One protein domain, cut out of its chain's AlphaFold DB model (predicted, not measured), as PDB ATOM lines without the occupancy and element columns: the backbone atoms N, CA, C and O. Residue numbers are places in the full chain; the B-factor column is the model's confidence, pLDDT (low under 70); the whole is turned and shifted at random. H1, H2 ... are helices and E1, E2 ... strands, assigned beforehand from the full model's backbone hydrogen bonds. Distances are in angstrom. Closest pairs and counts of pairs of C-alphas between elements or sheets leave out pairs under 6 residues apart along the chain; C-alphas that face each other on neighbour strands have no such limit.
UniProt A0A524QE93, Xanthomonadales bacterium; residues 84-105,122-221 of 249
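This is residues 84 to 105 and 122 to 221 of the 249 residues of a protein of Xanthomonadales bacterium (UniProt A0A524QE93). A sheet of four antiparallel strands, in the order E1, E4, E2, E3, is covered by helices on both faces. H3 and H4 pack side by side over one face, while the longest helix, H2, runs slantwise over edge strand E1 on the other, making three layers, a sheet with helices on each side. The printed part has 122 residues, with four named helices and four named strands in the order H1, H2, E1, H3, E2, E3, E4, H4, a mixed class of helices and strands. It is compact, with a radius of gyration of the C-alphas of 14.4 A, but elongated in outline, spanning 50 by 32 by 24 A.

Start with the sheet, which is twisted, with C-alphas up to 4.3 A off its best plane. At one edge look for E1, residues 124 to 131, beside E4, residues 194 to 201; N 129 and O 196 are 2.8 A apart, within hydrogen-bond range. E4 and E2, residues 155 to 164, are antiparallel neighbours, where N 197 and O 159 are 2.8 A apart, within hydrogen-bond range; E2 bends by 55 degrees at residue 161. E2 and E3, residues 167 to 174, form a hairpin, with N 160 and O 171 at 2.9 A. H3, residues 137 to 149, lies over E2 at a height over the sheet of 9.3 A; E1, H3 and E2 make a split strand-helix-strand unit, with E4 between its strands and a right-handed crossover. On the same face H4, residues 205 to 216, touches H3 at a shallow tilt of 25 degrees, opposite ways; their closest C-alphas, Gly 139 and Leu 215, are 4.4 A apart. On the opposite face H2, residues 90 to 105, is over E1 at a height over the sheet of 6.6 A, and the closest C-alphas, Cys 93 and Phe 127, are 5.4 A apart. H1, residues 84 to 87, only grazes the sheet. Every O i to N i+4 pair is within range in H2, 8 of 9 are in H3 and 2 of 8 in H4, which has 8 of 9 O i to N i+3 pairs within range; H1 is too short for an i+4 pair.

Find C-alpha 124 at (86.506, 146.138, 112.911); from there E1 runs 22.9 A to C-alpha 131. E2 is 23.4 A long, E3 22.7 A and E4 23.0 A. H2 covers 22.5 A, ending at C-alpha 105, (96.348, 132.178, 107.388). H3 covers 19.2 A, H4 18.9 A and H1 5.3 A; H4 ends at C-alpha 216, (82.099, 139.648, 139.934).

The C-alphas farthest apart, Glu 105 and Arg 221, are 51.2 A apart. Residues 106 to 121 are not printed, and C-alphas 105 and 122 are 13.5 A apart across this cut. The link from E3 to E4, residues 175 to 193, is long. Look in the B-factor column for pLDDT under 70 at residues 104 to 105, 122, 151 to 153, 175 to 179 and 221; the mean of the printed part is 83.9.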
ATOM      1  N   VAL A  84      66.544 138.625 120.798       71.38
ATOM      2  CA  VAL A  84      67.720 138.684 121.691       71.38
ATOM      3  C   VAL A  84      68.695 137.546 121.390       71.38
ATOM      4  O   VAL A  84      69.896 137.780 121.292       71.38
ATOM      5  N   ASP A  85      68.193 136.323 121.214       75.56
ATOM      6  CA  ASP A  85      69.045 135.152 120.978       75.56
ATOM      7  C   ASP A  85      69.694 135.169 119.585       75.56
ATOM      8  O   ASP A  85      70.819 134.693 119.433       75.56
ATOM      9  N   SER A  86      69.039 135.763 118.580       76.12
ATOM     10  CA  SER A  86      69.648 135.959 117.258       76.12
ATOM     11  C   SER A  86      70.814 136.949 117.331       76.12
ATOM     12  O   SER A  86      71.884 136.680 116.785       76.12
ATOM     13  N   TRP A  87      70.641 138.052 118.065       74.50
ATOM     14  CA  TRP A  87      71.667 139.084 118.245       74.50
ATOM     15  C   TRP A  87      72.843 138.615 119.096       74.50
ATOM     16  O   TRP A  87      73.985 138.976 118.829       74.50
ATOM     17  N   LEU A  88      72.568 137.826 120.135       77.50
ATOM     18  CA  LEU A  88      73.570 137.295 121.062       77.50
ATOM     19  C   LEU A  88      74.060 135.900 120.652       77.50
ATOM     20  O   LEU A  88      74.519 135.130 121.498       77.50
ATOM     21  N   SER A  89      73.941 135.559 119.368       80.25
ATOM     22  CA  SER A  89      74.325 134.248 118.859       80.25
ATOM     23  C   SER A  89      75.840 134.059 118.920       80.25
ATOM     24  O   SER A  89      76.592 134.557 118.081       80.25
ATOM     25  N   GLU A  90      76.292 133.276 119.897       78.88
ATOM     26  CA  GLU A  90      77.699 132.883 120.028       78.88
ATOM     27  C   GLU A  90      78.180 132.117 118.801       78.88
ATOM     28  O   GLU A  90      79.266 132.387 118.302       78.88
ATOM     29  N   ALA A  91      77.338 131.245 118.243       79.88
ATOM     30  CA  ALA A  91      77.654 130.520 117.019       79.88
ATOM     31  C   ALA A  91      77.925 131.470 115.839       79.88
ATOM     32  O   ALA A  91      78.817 131.205 115.029       79.88
ATOM     33  N   ALA A  92      77.189 132.584 115.750       80.69
ATOM     34  CA  ALA A  92      77.426 133.598 114.730       80.69
ATOM     35  C   ALA A  92      78.763 134.321 114.971       80.69
ATOM     36  O   ALA A  92      79.569 134.417 114.047       80.69
ATOM     37  N   CYS A  93      79.057 134.746 116.204       82.50
ATOM     38  CA  CYS A  93      80.346 135.362 116.541       82.50
ATOM     39  C   CYS A  93      81.539 134.407 116.340       82.50
ATOM     40  O   CYS A  93      82.573 134.820 115.819       82.50
ATOM     41  N   GLU A  94      81.406 133.125 116.683       83.69
ATOM     42  CA  GLU A  94      82.428 132.100 116.446       83.69
ATOM     43  C   GLU A  94      82.643 131.825 114.957       83.69
ATOM     44  O   GLU A  94      83.768 131.562 114.529       83.69
ATOM     45  N   ALA A  95      81.582 131.866 114.146       82.56
ATOM     46  CA  ALA A  95      81.707 131.769 112.696       82.56
ATOM     47  C   ALA A  95      82.497 132.956 112.128       82.56
ATOM     48  O   ALA A  95      83.371 132.748 111.284       82.56
ATOM     49  N   VAL A  96      82.259 134.172 112.635       84.00
ATOM     50  CA  VAL A  96      83.042 135.363 112.268       84.00
ATOM     51  C   VAL A  96      84.501 135.231 112.697       84.00
ATOM     52  O   VAL A  96      85.391 135.468 111.882       84.00
ATOM     53  N   ALA A  97      84.766 134.795 113.932       82.75
ATOM     54  CA  ALA A  97      86.127 134.584 114.422       82.75
ATOM     55  C   ALA A  97      86.892 133.568 113.553       82.75
ATOM     56  O   ALA A  97      87.991 133.864 113.088       82.75
ATOM     57  N   ARG A  98      86.276 132.419 113.236       82.50
ATOM     58  CA  ARG A  98      86.872 131.397 112.358       82.50
ATOM     59  C   ARG A  98      87.135 131.908 110.943       82.50
ATOM     60  O   ARG A  98      88.186 131.613 110.382       82.50
ATOM     61  N   ALA A  99      86.199 132.660 110.362       79.81
ATOM     62  CA  ALA A  99      86.371 133.238 109.029       79.81
ATOM     63  C   ALA A  99      87.545 134.230 108.991       79.81
ATOM     64  O   ALA A  99      88.344 134.212 108.054       79.81
ATOM     65  N   ARG A 100      87.687 135.052 110.036       78.44
ATOM     66  CA  ARG A 100      88.806 135.987 110.189       78.44
ATOM     67  C   ARG A 100      90.145 135.260 110.322       78.44
ATOM     68  O   ARG A 100      91.108 135.644 109.659       78.44
ATOM     69  N   ASP A 101      90.209 134.227 111.157       79.31
ATOM     70  CA  ASP A 101      91.445 133.476 111.391       79.31
ATOM     71  C   ASP A 101      91.881 132.734 110.109       79.31
ATOM     72  O   ASP A 101      93.038 132.840 109.701       79.31
ATOM     73  N   ALA A 102      90.940 132.132 109.370       77.75
ATOM     74  CA  ALA A 102      91.210 131.540 108.055       77.75
ATOM     75  C   ALA A 102      91.730 132.575 107.033       77.75
ATOM     76  O   ALA A 102      92.675 132.306 106.288       77.75
ATOM     77  N   ALA A 103      91.168 133.790 107.019       72.50
ATOM     78  CA  ALA A 103      91.652 134.874 106.163       72.50
ATOM     79  C   ALA A 103      93.063 135.356 106.561       72.50
ATOM     80  O   ALA A 103      93.838 135.791 105.706       72.50
ATOM     81  N   ALA A 104      93.431 135.271 107.845       69.56
ATOM     82  CA  ALA A 104      94.781 135.572 108.320       69.56
ATOM     83  C   ALA A 104      95.819 134.540 107.858       69.56
ATOM     84  O   ALA A 104      96.921 134.923 107.458       69.56
ATOM     85  N   GLU A 105      95.463 133.259 107.835       62.91
ATOM     86  CA  GLU A 105      96.348 132.178 107.388       62.91
ATOM     87  C   GLU A 105      96.674 132.272 105.886       62.91
ATOM     88  O   GLU A 105      97.833 132.117 105.493       62.91
ATOM     89  N   ASP A 122      89.230 144.693 108.395       61.53
ATOM     90  CA  ASP A 122      90.185 144.058 109.321       61.53
ATOM     91  C   ASP A 122      90.302 144.800 110.666       61.53
ATOM     92  O   ASP A 122      90.624 144.207 111.697       61.53
ATOM     93  N   ALA A 123      90.057 146.111 110.662       74.69
ATOM     94  CA  ALA A 123      90.131 146.939 111.857       74.69
ATOM     95  C   ALA A 123      88.858 146.871 112.715       74.69
ATOM     96  O   ALA A 123      88.906 147.285 113.876       74.69
ATOM     97  N   VAL A 124      87.738 146.386 112.160       86.19
ATOM     98  CA  VAL A 124      86.506 146.138 112.911       86.19
ATOM     99  C   VAL A 124      86.514 144.712 113.431       86.19
ATOM    100  O   VAL A 124      86.679 143.756 112.680       86.19
ATOM    101  N   GLN A 125      86.321 144.557 114.735       88.44
ATOM    102  CA  GLN A 125      86.299 143.249 115.368       88.44
ATOM    103  C   GLN A 125      84.966 143.020 116.051       88.44
ATOM    104  O   GLN A 125      84.489 143.864 116.808       88.44
ATOM    105  N   THR A 126      84.413 141.835 115.816       90.12
ATOM    106  CA  THR A 126      83.190 141.390 116.468       90.12
ATOM    107  C   THR A 126      83.447 140.121 117.250       90.12
ATOM    108  O   THR A 126      83.999 139.156 116.723       90.12
ATOM    109  N   PHE A 127      83.063 140.122 118.523       90.06
ATOM    110  CA  PHE A 127      83.245 138.976 119.402       90.06
ATOM    111  C   PHE A 127      82.178 138.937 120.494       90.06
ATOM    112  O   PHE A 127      81.664 139.969 120.929       90.06
ATOM    113  N   SER A 128      81.868 137.728 120.955       91.12
ATOM    114  CA  SER A 128      80.971 137.483 122.079       91.12
ATOM    115  C   SER A 128      81.753 137.091 123.326       91.12
ATOM    116  O   SER A 128      82.775 136.406 123.250       91.12
ATOM    117  N   VAL A 129      81.248 137.482 124.491       91.31
ATOM    118  CA  VAL A 129      81.735 137.026 125.787       91.31
ATOM    119  C   VAL A 129      80.574 136.495 126.608       91.31
ATOM    120  O   VAL A 129      79.502 137.102 126.674       91.31
ATOM    121  N   ARG A 130      80.825 135.366 127.266       91.25
ATOM    122  CA  ARG A 130      79.908 134.736 128.203       91.25
ATOM    123  C   ARG A 130      80.466 134.839 129.612       91.25
ATOM    124  O   ARG A 130      81.611 134.465 129.858       91.25
ATOM    125  N   HIS A 131      79.634 135.281 130.544       90.69
ATOM    126  CA  HIS A 131      79.929 135.280 131.973       90.69
ATOM    127  C   HIS A 131      78.926 134.378 132.701       90.69
ATOM    128  O   HIS A 131      77.718 134.406 132.441       90.69
ATOM    129  N   ARG A 132      79.449 133.501 133.563       86.88
ATOM    130  CA  ARG A 132      78.652 132.537 134.327       86.88
ATOM    131  C   ARG A 132      78.479 133.034 135.752       86.88
ATOM    132  O   ARG A 132      79.449 133.392 136.408       86.88
ATOM    133  N   GLY A 133      77.258 132.913 136.251       88.25
ATOM    134  CA  GLY A 133      76.910 133.276 137.615       88.25
ATOM    135  C   GLY A 133      76.066 134.539 137.678       88.25
ATOM    136  O   GLY A 133      75.746 135.166 136.671       88.25
ATOM    137  N   VAL A 134      75.678 134.862 138.902       91.69
ATOM    138  CA  VAL A 134      74.781 135.971 139.199       91.69
ATOM    139  C   VAL A 134      75.599 137.231 139.450       91.69
ATOM    140  O   VAL A 134      76.466 137.252 140.329       91.69
ATOM    141  N   VAL A 135      75.289 138.281 138.698       94.56
ATOM    142  CA  VAL A 135      75.874 139.615 138.810       94.56
ATOM    143  C   VAL A 135      75.128 140.400 139.882       94.56
ATOM    144  O   VAL A 135      73.900 140.389 139.953       94.56
ATOM    145  N   HIS A 136      75.870 141.105 140.729       94.19
ATOM    146  CA  HIS A 136      75.282 142.042 141.681       94.19
ATOM    147  C   HIS A 136      75.054 143.408 140.996       94.19
ATOM    148  O   HIS A 136      75.914 143.829 140.218       94.19
ATOM    149  N   PRO A 137      73.986 144.174 141.310       91.31
ATOM    150  CA  PRO A 137      73.717 145.473 140.676       91.31
ATOM    151  C   PRO A 137      74.900 146.455 140.717       91.31
ATOM    152  O   PRO A 137      75.152 147.189 139.764       91.31
ATOM    153  N   ALA A 138      75.666 146.444 141.812       91.25
ATOM    154  CA  ALA A 138      76.888 147.245 141.939       91.25
ATOM    155  C   ALA A 138      78.004 146.819 140.967       91.25
ATOM    156  O   ALA A 138      78.718 147.684 140.468       91.25
ATOM    157  N   GLY A 139      78.146 145.518 140.692       92.88
ATOM    158  CA  GLY A 139      79.097 145.004 139.705       92.88
ATOM    159  C   GLY A 139      78.691 145.382 138.285       92.88
ATOM    160  O   GLY A 139      79.522 145.874 137.525       92.88
ATOM    161  N   LEU A 140      77.392 145.294 137.963       92.06
ATOM    162  CA  LEU A 140      76.864 145.828 136.705       92.06
ATOM    163  C   LEU A 140      77.191 147.321 136.576       92.06
ATOM    164  O   LEU A 140      77.768 147.731 135.576       92.06
ATOM    165  N   LYS A 141      76.877 148.140 137.589       89.75
ATOM    166  CA  LYS A 141      77.161 149.581 137.544       89.75
ATOM    167  C   LYS A 141      78.652 149.870 137.337       89.75
ATOM    168  O   LYS A 141      78.986 150.667 136.467       89.75
ATOM    169  N   LEU A 142      79.528 149.196 138.080       90.75
ATOM    170  CA  LEU A 142      80.976 149.340 137.929       90.75
ATOM    171  C   LEU A 142      81.434 148.985 136.510       90.75
ATOM    172  O   LEU A 142      82.222 149.717 135.920       90.75
ATOM    173  N   TRP A 143      80.923 147.891 135.947       91.69
ATOM    174  CA  TRP A 143      81.241 147.491 134.582       91.69
ATOM    175  C   TRP A 143      80.778 148.526 133.545       91.69
ATOM    176  O   TRP A 143      81.557 148.889 132.665       91.69
ATOM    177  N   LEU A 144      79.559 149.066 133.672       87.81
ATOM    178  CA  LEU A 144      79.060 150.133 132.788       87.81
ATOM    179  C   LEU A 144      79.931 151.398 132.884       87.81
ATOM    180  O   LEU A 144      80.223 152.031 131.867       87.81
ATOM    181  N   ASP A 145      80.382 151.747 134.092       86.06
ATOM    182  CA  ASP A 145      81.283 152.878 134.323       86.06
ATOM    183  C   ASP A 145      82.673 152.624 133.701       86.06
ATOM    184  O   ASP A 145      83.245 153.528 133.092       86.06
ATOM    185  N   LEU A 146      83.205 151.398 133.762       87.00
ATOM    186  CA  LEU A 146      84.457 151.026 133.087       87.00
ATOM    187  C   LEU A 146      84.321 151.051 131.561       87.00
ATOM    188  O   LEU A 146      85.177 151.618 130.884       87.00
ATOM    189  N   LEU A 147      83.232 150.505 131.012       85.19
ATOM    190  CA  LEU A 147      82.944 150.582 129.578       85.19
ATOM    191  C   LEU A 147      82.859 152.026 129.088       85.19
ATOM    192  O   LEU A 147      83.239 152.315 127.953       85.19
ATOM    193  N   SER A 148      82.412 152.947 129.947       80.50
ATOM    194  CA  SER A 148      82.347 154.366 129.607       80.50
ATOM    195  C   SER A 148      83.714 154.970 129.261       80.50
ATOM    196  O   SER A 148      83.787 155.886 128.447       80.50
ATOM    197  N   VAL A 149      84.809 154.409 129.787       81.12
ATOM    198  CA  VAL A 149      86.182 154.846 129.487       81.12
ATOM    199  C   VAL A 149      86.576 154.524 128.044       81.12
ATOM    200  O   VAL A 149      87.363 155.250 127.438       81.12
ATOM    201  N   PHE A 150      85.994 153.471 127.469       77.31
ATOM    202  CA  PHE A 150      86.204 153.080 126.076       77.31
ATOM    203  C   PHE A 150      85.285 153.844 125.105       77.31
ATOM    204  O   PHE A 150      85.360 153.629 123.891       77.31
ATOM    205  N   GLN A 151      84.440 154.762 125.604       66.00
ATOM    206  CA  GLN A 151      83.614 155.617 124.750       66.00
ATOM    207  C   GLN A 151      84.493 156.517 123.881       66.00
ATOM    208  O   GLN A 151      85.324 157.291 124.355       66.00
ATOM    209  N   GLY A 152      84.278 156.447 122.571       67.00
ATOM    210  CA  GLY A 152      85.110 157.131 121.593       67.00
ATOM    211  C   GLY A 152      84.947 156.515 120.206       67.00
ATOM    212  O   GLY A 152      83.925 155.889 119.935       67.00
ATOM    213  N   PRO A 153      85.926 156.674 119.299       61.50
ATOM    214  CA  PRO A 153      85.817 156.133 117.947       61.50
ATOM    215  C   PRO A 153      85.956 154.604 117.872       61.50
ATOM    216  O   PRO A 153      85.698 154.062 116.797       61.50
ATOM    217  N   GLY A 154      86.391 153.948 118.957       80.75
ATOM    218  CA  GLY A 154      86.774 152.536 118.947       80.75
ATOM    219  C   GLY A 154      85.716 151.553 119.447       80.75
ATOM    220  O   GLY A 154      85.709 150.417 119.000       80.75
ATOM    221  N   LEU A 155      84.789 151.949 120.323       87.00
ATOM    222  CA  LEU A 155      83.669 151.087 120.712       87.00
ATOM    223  C   LEU A 155      82.447 151.450 119.867       87.00
ATOM    224  O   LEU A 155      81.883 152.534 120.023       87.00
ATOM    225  N   LEU A 156      82.063 150.574 118.937       87.44
ATOM    226  CA  LEU A 156      80.963 150.845 118.008       87.44
ATOM    227  C   LEU A 156      79.629 150.382 118.592       87.44
ATOM    228  O   LEU A 156      78.663 151.152 118.590       87.44
ATOM    229  N   ARG A 157      79.587 149.154 119.121       87.88
ATOM    230  CA  ARG A 157      78.379 148.547 119.686       87.88
ATOM    231  C   ARG A 157      78.707 147.632 120.861       87.88
ATOM    232  O   ARG A 157      79.663 146.864 120.798       87.88
ATOM    233  N   VAL A 158      77.856 147.665 121.881       89.00
ATOM    234  CA  VAL A 158      77.729 146.598 122.877       89.00
ATOM    235  C   VAL A 158      76.261 146.242 122.989       89.00
ATOM    236  O   VAL A 158      75.433 147.110 123.256       89.00
ATOM    237  N   LYS A 159      75.936 144.969 122.815       87.62
ATOM    238  CA  LYS A 159      74.617 144.424 123.135       87.62
ATOM    239  C   LYS A 159      74.799 143.256 124.071       87.62
ATOM    240  O   LYS A 159      75.666 142.425 123.836       87.62
ATOM    241  N   GLY A 160      73.986 143.163 125.108       89.69
ATOM    242  CA  GLY A 160      74.076 142.026 126.006       89.69
ATOM    243  C   GLY A 160      72.851 141.829 126.868       89.69
ATOM    244  O   GLY A 160      72.070 142.752 127.085       89.69
ATOM    245  N   ILE A 161      72.728 140.614 127.380       91.31
ATOM    246  CA  ILE A 161      71.840 140.254 128.476       91.31
ATOM    247  C   ILE A 161      72.715 139.895 129.676       91.31
ATOM    248  O   ILE A 161      73.671 139.134 129.543       91.31
ATOM    249  N   VAL A 162      72.420 140.471 130.835       93.44
ATOM    250  CA  VAL A 162      73.181 140.295 132.075       93.44
ATOM    251  C   VAL A 162      72.266 139.686 133.127       93.44
ATOM    252  O   VAL A 162      71.171 140.195 133.358       93.44
ATOM    253  N   ASN A 163      72.714 138.610 133.776       94.81
ATOM    254  CA  ASN A 163      71.998 137.997 134.892       94.81
ATOM    255  C   ASN A 163      72.243 138.800 136.171       94.81
ATOM    256  O   ASN A 163      73.201 138.526 136.891       94.81
ATOM    257  N   VAL A 164      71.398 139.791 136.454       94.31
ATOM    258  CA  VAL A 164      71.487 140.576 137.690       94.31
ATOM    259  C   VAL A 164      70.515 140.007 138.708       94.31
ATOM    260  O   VAL A 164      69.312 140.196 138.583       94.31
ATOM    261  N   GLU A 165      71.024 139.311 139.722       93.25
ATOM    262  CA  GLU A 165      70.188 138.698 140.772       93.25
ATOM    263  C   GLU A 165      69.021 137.852 140.217       93.25
ATOM    264  O   GLU A 165      67.878 138.002 140.642       93.25
ATOM    265  N   GLU A 166      69.313 136.964 139.253       91.31
ATOM    266  CA  GLU A 166      68.359 136.108 138.515       91.31
ATOM    267  C   GLU A 166      67.436 136.844 137.530       91.31
ATOM    268  O   GLU A 166      66.614 136.214 136.853       91.31
ATOM    269  N   ARG A 167      67.598 138.163 137.388       90.00
ATOM    270  CA  ARG A 167      66.809 138.998 136.479       90.00
ATOM    271  C   ARG A 167      67.581 139.286 135.188       90.00
ATOM    272  O   ARG A 167      68.756 139.656 135.253       90.00
ATOM    273  N   PRO A 168      66.938 139.149 134.018       92.31
ATOM    274  CA  PRO A 168      67.553 139.468 132.737       92.31
ATOM    275  C   PRO A 168      67.583 140.984 132.519       92.31
ATOM    276  O   PRO A 168      66.560 141.605 132.233       92.31
ATOM    277  N   ILE A 169      68.769 141.580 132.618       90.25
ATOM    278  CA  ILE A 169      68.983 142.994 132.305       90.25
ATOM    279  C   ILE A 169      69.619 143.117 130.931       90.25
ATOM    280  O   ILE A 169      70.743 142.676 130.701       90.25
ATOM    281  N   LEU A 170      68.910 143.760 130.018       87.44
ATOM    282  CA  LEU A 170      69.424 144.124 128.721       87.44
ATOM    283  C   LEU A 170      70.306 145.373 128.828       87.44
ATOM    284  O   LEU A 170      69.898 146.413 129.353       87.44
ATOM    285  N   VAL A 171      71.496 145.285 128.246       86.94
ATOM    286  CA  VAL A 171      72.427 146.399 128.078       86.94
ATOM    287  C   VAL A 171      72.624 146.684 126.594       86.94
ATOM    288  O   VAL A 171      72.856 145.776 125.794       86.94
ATOM    289  N   ASN A 172      72.518 147.958 126.220       82.25
ATOM    290  CA  ASN A 172      72.736 148.411 124.852       82.25
ATOM    291  C   ASN A 172      73.555 149.705 124.853       82.25
ATOM    292  O   ASN A 172      73.131 150.728 125.398       82.25
ATOM    293  N   PHE A 173      74.722 149.655 124.223       80.06
ATOM    294  CA  PHE A 173      75.593 150.798 123.998       80.06
ATOM    295  C   PHE A 173      75.838 150.952 122.511       80.06
ATOM    296  O   PHE A 173      76.279 150.018 121.841       80.06
ATOM    297  N   VAL A 174      75.611 152.159 122.009       74.06
ATOM    298  CA  VAL A 174      75.889 152.495 120.617       74.06
ATOM    299  C   VAL A 174      76.740 153.752 120.596       74.06
ATOM    300  O   VAL A 174      76.296 154.829 120.994       74.06
ATOM    301  N   GLN A 175      77.979 153.617 120.129       68.88
ATOM    302  CA  GLN A 175      78.970 154.693 120.087       68.88
ATOM    303  C   GLN A 175      79.106 155.441 121.432       68.88
ATOM    304  O   GLN A 175      79.703 154.937 122.378       68.88
ATOM    305  N   ARG A 176      78.573 156.669 121.522       62.09
ATOM    306  CA  ARG A 176      78.649 157.541 122.711       62.09
ATOM    307  C   ARG A 176      77.368 157.524 123.550       62.09
ATOM    308  O   ARG A 176      77.307 158.206 124.568       62.09
ATOM    309  N   ALA A 177      76.343 156.795 123.116       62.16
ATOM    310  CA  ALA A 177      75.071 156.690 123.811       62.16
ATOM    311  C   ALA A 177      75.032 155.401 124.641       62.16
ATOM    312  O   ALA A 177      75.044 154.289 124.107       62.16
ATOM    313  N   CYS A 178      74.970 155.572 125.960       61.25
ATOM    314  CA  CYS A 178      74.574 154.528 126.894       61.25
ATOM    315  C   CYS A 178      73.054 154.597 127.043       61.25
ATOM    316  O   CYS A 178      72.536 155.585 127.571       61.25
ATOM    317  N   HIS A 179      72.335 153.583 126.560       64.94
ATOM    318  CA  HIS A 179      70.921 153.462 126.894       64.94
ATOM    319  C   HIS A 179      70.797 152.944 128.332       64.94
ATOM    320  O   HIS A 179      71.570 152.065 128.722       64.94
ATOM    321  N   PRO A 180      69.846 153.462 129.133       71.62
ATOM    322  CA  PRO A 180      69.570 152.904 130.448       71.62
ATOM    323  C   PRO A 180      69.358 151.387 130.345       71.62
ATOM    324  O   PRO A 180      68.620 150.958 129.453       71.62
ATOM    325  N   PRO A 181      69.986 150.578 131.219       80.19
ATOM    326  CA  PRO A 181      69.731 149.147 131.249       80.19
ATOM    327  C   PRO A 181      68.234 148.871 131.416       80.19
ATOM    328  O   PRO A 181      67.579 149.500 132.251       80.19
ATOM    329  N   LEU A 182      67.704 147.950 130.616       82.62
ATOM    330  CA  LEU A 182      66.287 147.602 130.591       82.62
ATOM    331  C   LEU A 182      66.101 146.211 131.196       82.62
ATOM    332  O   LEU A 182      66.695 145.249 130.720       82.62
ATOM    333  N   GLU A 183      65.280 146.090 132.233       85.38
ATOM    334  CA  GLU A 183      64.858 144.781 132.742       85.38
ATOM    335  C   GLU A 183      63.852 144.160 131.765       85.38
ATOM    336  O   GLU A 183      62.898 144.821 131.355       85.38
ATOM    337  N   LEU A 184      64.091 142.913 131.356       83.81
ATOM    338  CA  LEU A 184      63.158 142.159 130.520       83.81
ATOM    339  C   LEU A 184      62.135 141.430 131.399       83.81
ATOM    340  O   LEU A 184      62.472 140.945 132.478       83.81
ATOM    341  N   ASP A 185      60.909 141.271 130.895       83.31
ATOM    342  CA  ASP A 185      59.836 140.551 131.601       83.31
ATOM    343  C   ASP A 185      60.183 139.074 131.865       83.31
ATOM    344  O   ASP A 185      59.734 138.476 132.845       83.31
ATOM    345  N   ALA A 186      60.969 138.468 130.970       85.06
ATOM    346  CA  ALA A 186      61.391 137.077 131.048       85.06
ATOM    347  C   ALA A 186      62.725 136.850 130.326       85.06
ATOM    348  O   ALA A 186      63.117 137.607 129.434       85.06
ATOM    349  N   TRP A 187      63.408 135.766 130.694       86.81
ATOM    350  CA  TRP A 187      64.575 135.283 129.961       86.81
ATOM    351  C   TRP A 187      64.167 134.820 128.549       86.81
ATOM    352  O   TRP A 187      63.114 134.198 128.405       86.81
ATOM    353  N   PRO A 188      64.980 135.093 127.511       83.38
ATOM    354  CA  PRO A 188      64.682 134.675 126.138       83.38
ATOM    355  C   PRO A 188      64.777 133.153 125.938       83.38
ATOM    356  O   PRO A 188      64.103 132.606 125.071       83.38
ATOM    357  N   SER A 189      65.568 132.467 126.767       84.06
ATOM    358  CA  SER A 189      65.763 131.017 126.748       84.06
ATOM    359  C   SER A 189      66.088 130.484 128.149       84.06
ATOM    360  O   SER A 189      66.263 131.254 129.095       84.06
ATOM    361  N   ASP A 190      66.184 129.158 128.291       86.75
ATOM    362  CA  ASP A 190      66.561 128.498 129.553       86.75
ATOM    363  C   ASP A 190      67.996 128.840 130.005       86.75
ATOM    364  O   ASP A 190      68.359 128.663 131.170       86.75
ATOM    365  N   ASP A 191      68.818 129.359 129.090       88.62
ATOM    366  CA  ASP A 191      70.170 129.829 129.358       88.62
ATOM    367  C   ASP A 191      70.165 131.218 130.017       88.62
ATOM    368  O   ASP A 191      70.085 132.263 129.361       88.62
ATOM    369  N   ARG A 192      70.316 131.211 131.347       90.69
ATOM    370  CA  ARG A 192      70.382 132.412 132.198       90.69
ATOM    371  C   ARG A 192      71.790 132.963 132.401       90.69
ATOM    372  O   ARG A 192      72.061 133.627 133.402       90.69
ATOM    373  N   SER A 193      72.728 132.638 131.524       91.19
ATOM    374  CA  SER A 193      74.063 133.230 131.600       91.19
ATOM    375  C   SER A 193      74.089 134.641 131.016       91.19
ATOM    376  O   SER A 193      73.294 135.005 130.144       91.19
ATOM    377  N   THR A 194      75.041 135.436 131.497       93.25
ATOM    378  CA  THR A 194      75.340 136.744 130.923       93.25
ATOM    379  C   THR A 194      76.023 136.542 129.571       93.25
ATOM    380  O   THR A 194      77.032 135.840 129.493       93.25
ATOM    381  N   ARG A 195      75.496 137.162 128.513       92.56
ATOM    382  CA  ARG A 195      76.005 137.072 127.135       92.56
ATOM    383  C   ARG A 195      76.088 138.465 126.543       92.56
ATOM    384  O   ARG A 195      75.107 139.205 126.580       92.56
ATOM    385  N   ILE A 196      77.254 138.832 126.027       91.94
ATOM    386  CA  ILE A 196      77.527 140.182 125.534       91.94
ATOM    387  C   ILE A 196      78.273 140.084 124.207       91.94
ATOM    388  O   ILE A 196      79.278 139.390 124.116       91.94
ATOM    389  N   VAL A 197      77.802 140.803 123.196       91.00
ATOM    390  CA  VAL A 197      78.456 140.980 121.900       91.00
ATOM    391  C   VAL A 197      79.051 142.378 121.837       91.00
ATOM    392  O   VAL A 197      78.373 143.373 122.111       91.00
ATOM    393  N   PHE A 198      80.318 142.440 121.448       91.50
ATOM    394  CA  PHE A 198      81.067 143.663 121.210       91.50
ATOM    395  C   PHE A 198      81.352 143.805 119.723       91.50
ATOM    396  O   PHE A 198      81.751 142.838 119.079       91.50
ATOM    397  N   ILE A 199      81.193 145.023 119.208       90.94
ATOM    398  CA  ILE A 199      81.701 145.428 117.899       90.94
ATOM    399  C   ILE A 199      82.617 146.625 118.127       90.94
ATOM    400  O   ILE A 199      82.181 147.680 118.609       90.94
ATOM    401  N   THR A 200      83.896 146.456 117.816       91.12
ATOM    402  CA  THR A 200      84.952 147.434 118.077       91.12
ATOM    403  C   THR A 200      85.675 147.832 116.802       91.12
ATOM    404  O   THR A 200      85.537 147.196 115.766       91.12
ATOM    405  N   TYR A 201      86.441 148.911 116.883       88.06
ATOM    406  CA  TYR A 201      87.354 149.390 115.866       88.06
ATOM    407  C   TYR A 201      88.680 149.781 116.524       88.06
ATOM    408  O   TYR A 201      88.723 150.734 117.306       88.06
ATOM    409  N   GLY A 202      89.754 149.050 116.222       83.69
ATOM    410  CA  GLY A 202      91.085 149.312 116.785       83.69
ATOM    411  C   GLY A 202      91.171 149.206 118.316       83.69
ATOM    412  O   GLY A 202      92.020 149.861 118.918       83.69
ATOM    413  N   LEU A 203      90.271 148.438 118.946       85.62
ATOM    414  CA  LEU A 203      90.354 148.060 120.359       85.62
ATOM    415  C   LEU A 203      90.595 146.561 120.454       85.62
ATOM    416  O   LEU A 203      89.865 145.797 119.821       85.62
ATOM    417  N   GLU A 204      91.547 146.169 121.293       85.44
ATOM    418  CA  GLU A 204      91.850 144.763 121.525       85.44
ATOM    419  C   GLU A 204      90.712 144.078 122.302       85.44
ATOM    420  O   GLU A 204      90.246 144.611 123.318       85.44
ATOM    421  N   PRO A 205      90.258 142.878 121.888       88.06
ATOM    422  CA  PRO A 205      89.179 142.173 122.573       88.06
ATOM    423  C   PRO A 205      89.504 141.861 124.037       88.06
ATOM    424  O   PRO A 205      88.610 141.857 124.881       88.06
ATOM    425  N   GLU A 206      90.779 141.624 124.349       87.44
ATOM    426  CA  GLU A 206      91.245 141.313 125.704       87.44
ATOM    427  C   GLU A 206      91.089 142.492 126.676       87.44
ATOM    428  O   GLU A 206      90.731 142.282 127.839       87.44
ATOM    429  N   ASP A 207      91.242 143.733 126.200       87.19
ATOM    430  CA  ASP A 207      91.025 144.925 127.030       87.19
ATOM    431  C   ASP A 207      89.574 144.978 127.524       87.19
ATOM    432  O   ASP A 207      89.310 145.212 128.705       87.19
ATOM    433  N   LEU A 208      88.619 144.697 126.630       88.75
ATOM    434  CA  LEU A 208      87.195 144.683 126.961       88.75
ATOM    435  C   LEU A 208      86.801 143.452 127.777       88.75
ATOM    436  O   LEU A 208      86.002 143.584 128.705       88.75
ATOM    437  N   LYS A 209      87.379 142.279 127.504       89.50
ATOM    438  CA  LYS A 209      87.158 141.080 128.329       89.50
ATOM    439  C   LYS A 209      87.594 141.303 129.774       89.50
ATOM    440  O   LYS A 209      86.858 140.928 130.680       89.50
ATOM    441  N   THR A 210      88.717 141.987 129.995       87.44
ATOM    442  CA  THR A 210      89.209 142.307 131.345       87.44
ATOM    443  C   THR A 210      88.210 143.166 132.127       87.44
ATOM    444  O   THR A 210      88.056 143.000 133.334       87.44
ATOM    445  N   THR A 211      87.454 144.048 131.458       89.06
ATOM    446  CA  THR A 211      86.429 144.852 132.149       89.06
ATOM    447  C   THR A 211      85.334 144.002 132.790       89.06
ATOM    448  O   THR A 211      84.764 144.417 133.798       89.06
ATOM    449  N   LEU A 212      85.048 142.811 132.251       89.69
ATOM    450  CA  LEU A 212      83.980 141.938 132.746       89.69
ATOM    451  C   LEU A 212      84.281 141.350 134.123       89.69
ATOM    452  O   LEU A 212      83.343 140.956 134.811       89.69
ATOM    453  N   GLU A 213      85.536 141.371 134.579       88.94
ATOM    454  CA  GLU A 213      85.886 141.032 135.965       88.94
ATOM    455  C   GLU A 213      85.136 141.917 136.978       88.94
ATOM    456  O   GLU A 213      84.856 141.500 138.102       88.94
ATOM    457  N   ALA A 214      84.734 143.131 136.583       89.75
ATOM    458  CA  ALA A 214      83.906 143.999 137.415       89.75
ATOM    459  C   ALA A 214      82.509 143.427 137.701       89.75
ATOM    460  O   ALA A 214      81.906 143.798 138.708       89.75
ATOM    461  N   LEU A 215      81.991 142.513 136.871       91.25
ATOM    462  CA  LEU A 215      80.701 141.857 137.110       91.25
ATOM    463  C   LEU A 215      80.729 140.953 138.349       91.25
ATOM    464  O   LEU A 215      79.696 140.772 138.997       91.25
ATOM    465  N   ASP A 216      81.907 140.451 138.725       90.75
ATOM    466  CA  ASP A 216      82.099 139.648 139.934       90.75
ATOM    467  C   ASP A 216      82.155 140.502 141.212       90.75
ATOM    468  O   ASP A 216      82.156 139.967 142.328       90.75
ATOM    469  N   PHE A 217      82.175 141.835 141.086       88.31
ATOM    470  CA  PHE A 217      82.209 142.740 142.227       88.31
ATOM    471  C   PHE A 217      80.926 142.641 143.062       88.31
ATOM    472  O   PHE A 217      79.813 142.913 142.603       88.31
ATOM    473  N   LYS A 218      81.106 142.326 144.347       84.25
ATOM    474  CA  LYS A 218      80.051 142.322 145.362       84.25
ATOM    475  C   LYS A 218      80.442 143.309 146.456       84.25
ATOM    476  O   LYS A 218      81.519 143.157 147.035       84.25
ATOM    477  N   PRO A 219      79.608 144.317 146.762       77.50
ATOM    478  CA  PRO A 219      79.919 145.244 147.832       77.50
ATOM    479  C   PRO A 219      79.954 144.471 149.149       77.50
ATOM    480  O   PRO A 219      79.018 143.740 149.485       77.50
ATOM    481  N   VAL A 220      81.031 144.641 149.915       75.31
ATOM    482  CA  VAL A 220      81.075 144.157 151.293       75.31
ATOM    483  C   VAL A 220      79.961 144.886 152.040       75.31
ATOM    484  O   VAL A 220      79.955 146.120 152.090       75.31
ATOM    485  N   ARG A 221      78.984 144.147 152.587       54.84
ATOM    486  CA  ARG A 221      77.978 144.727 153.487       54.84
ATOM    487  C   ARG A 221      78.742 145.499 154.554       54.84
ATOM    488  O   ARG A 221      79.471 144.896 155.338       54.84
TER     489      ARG A 221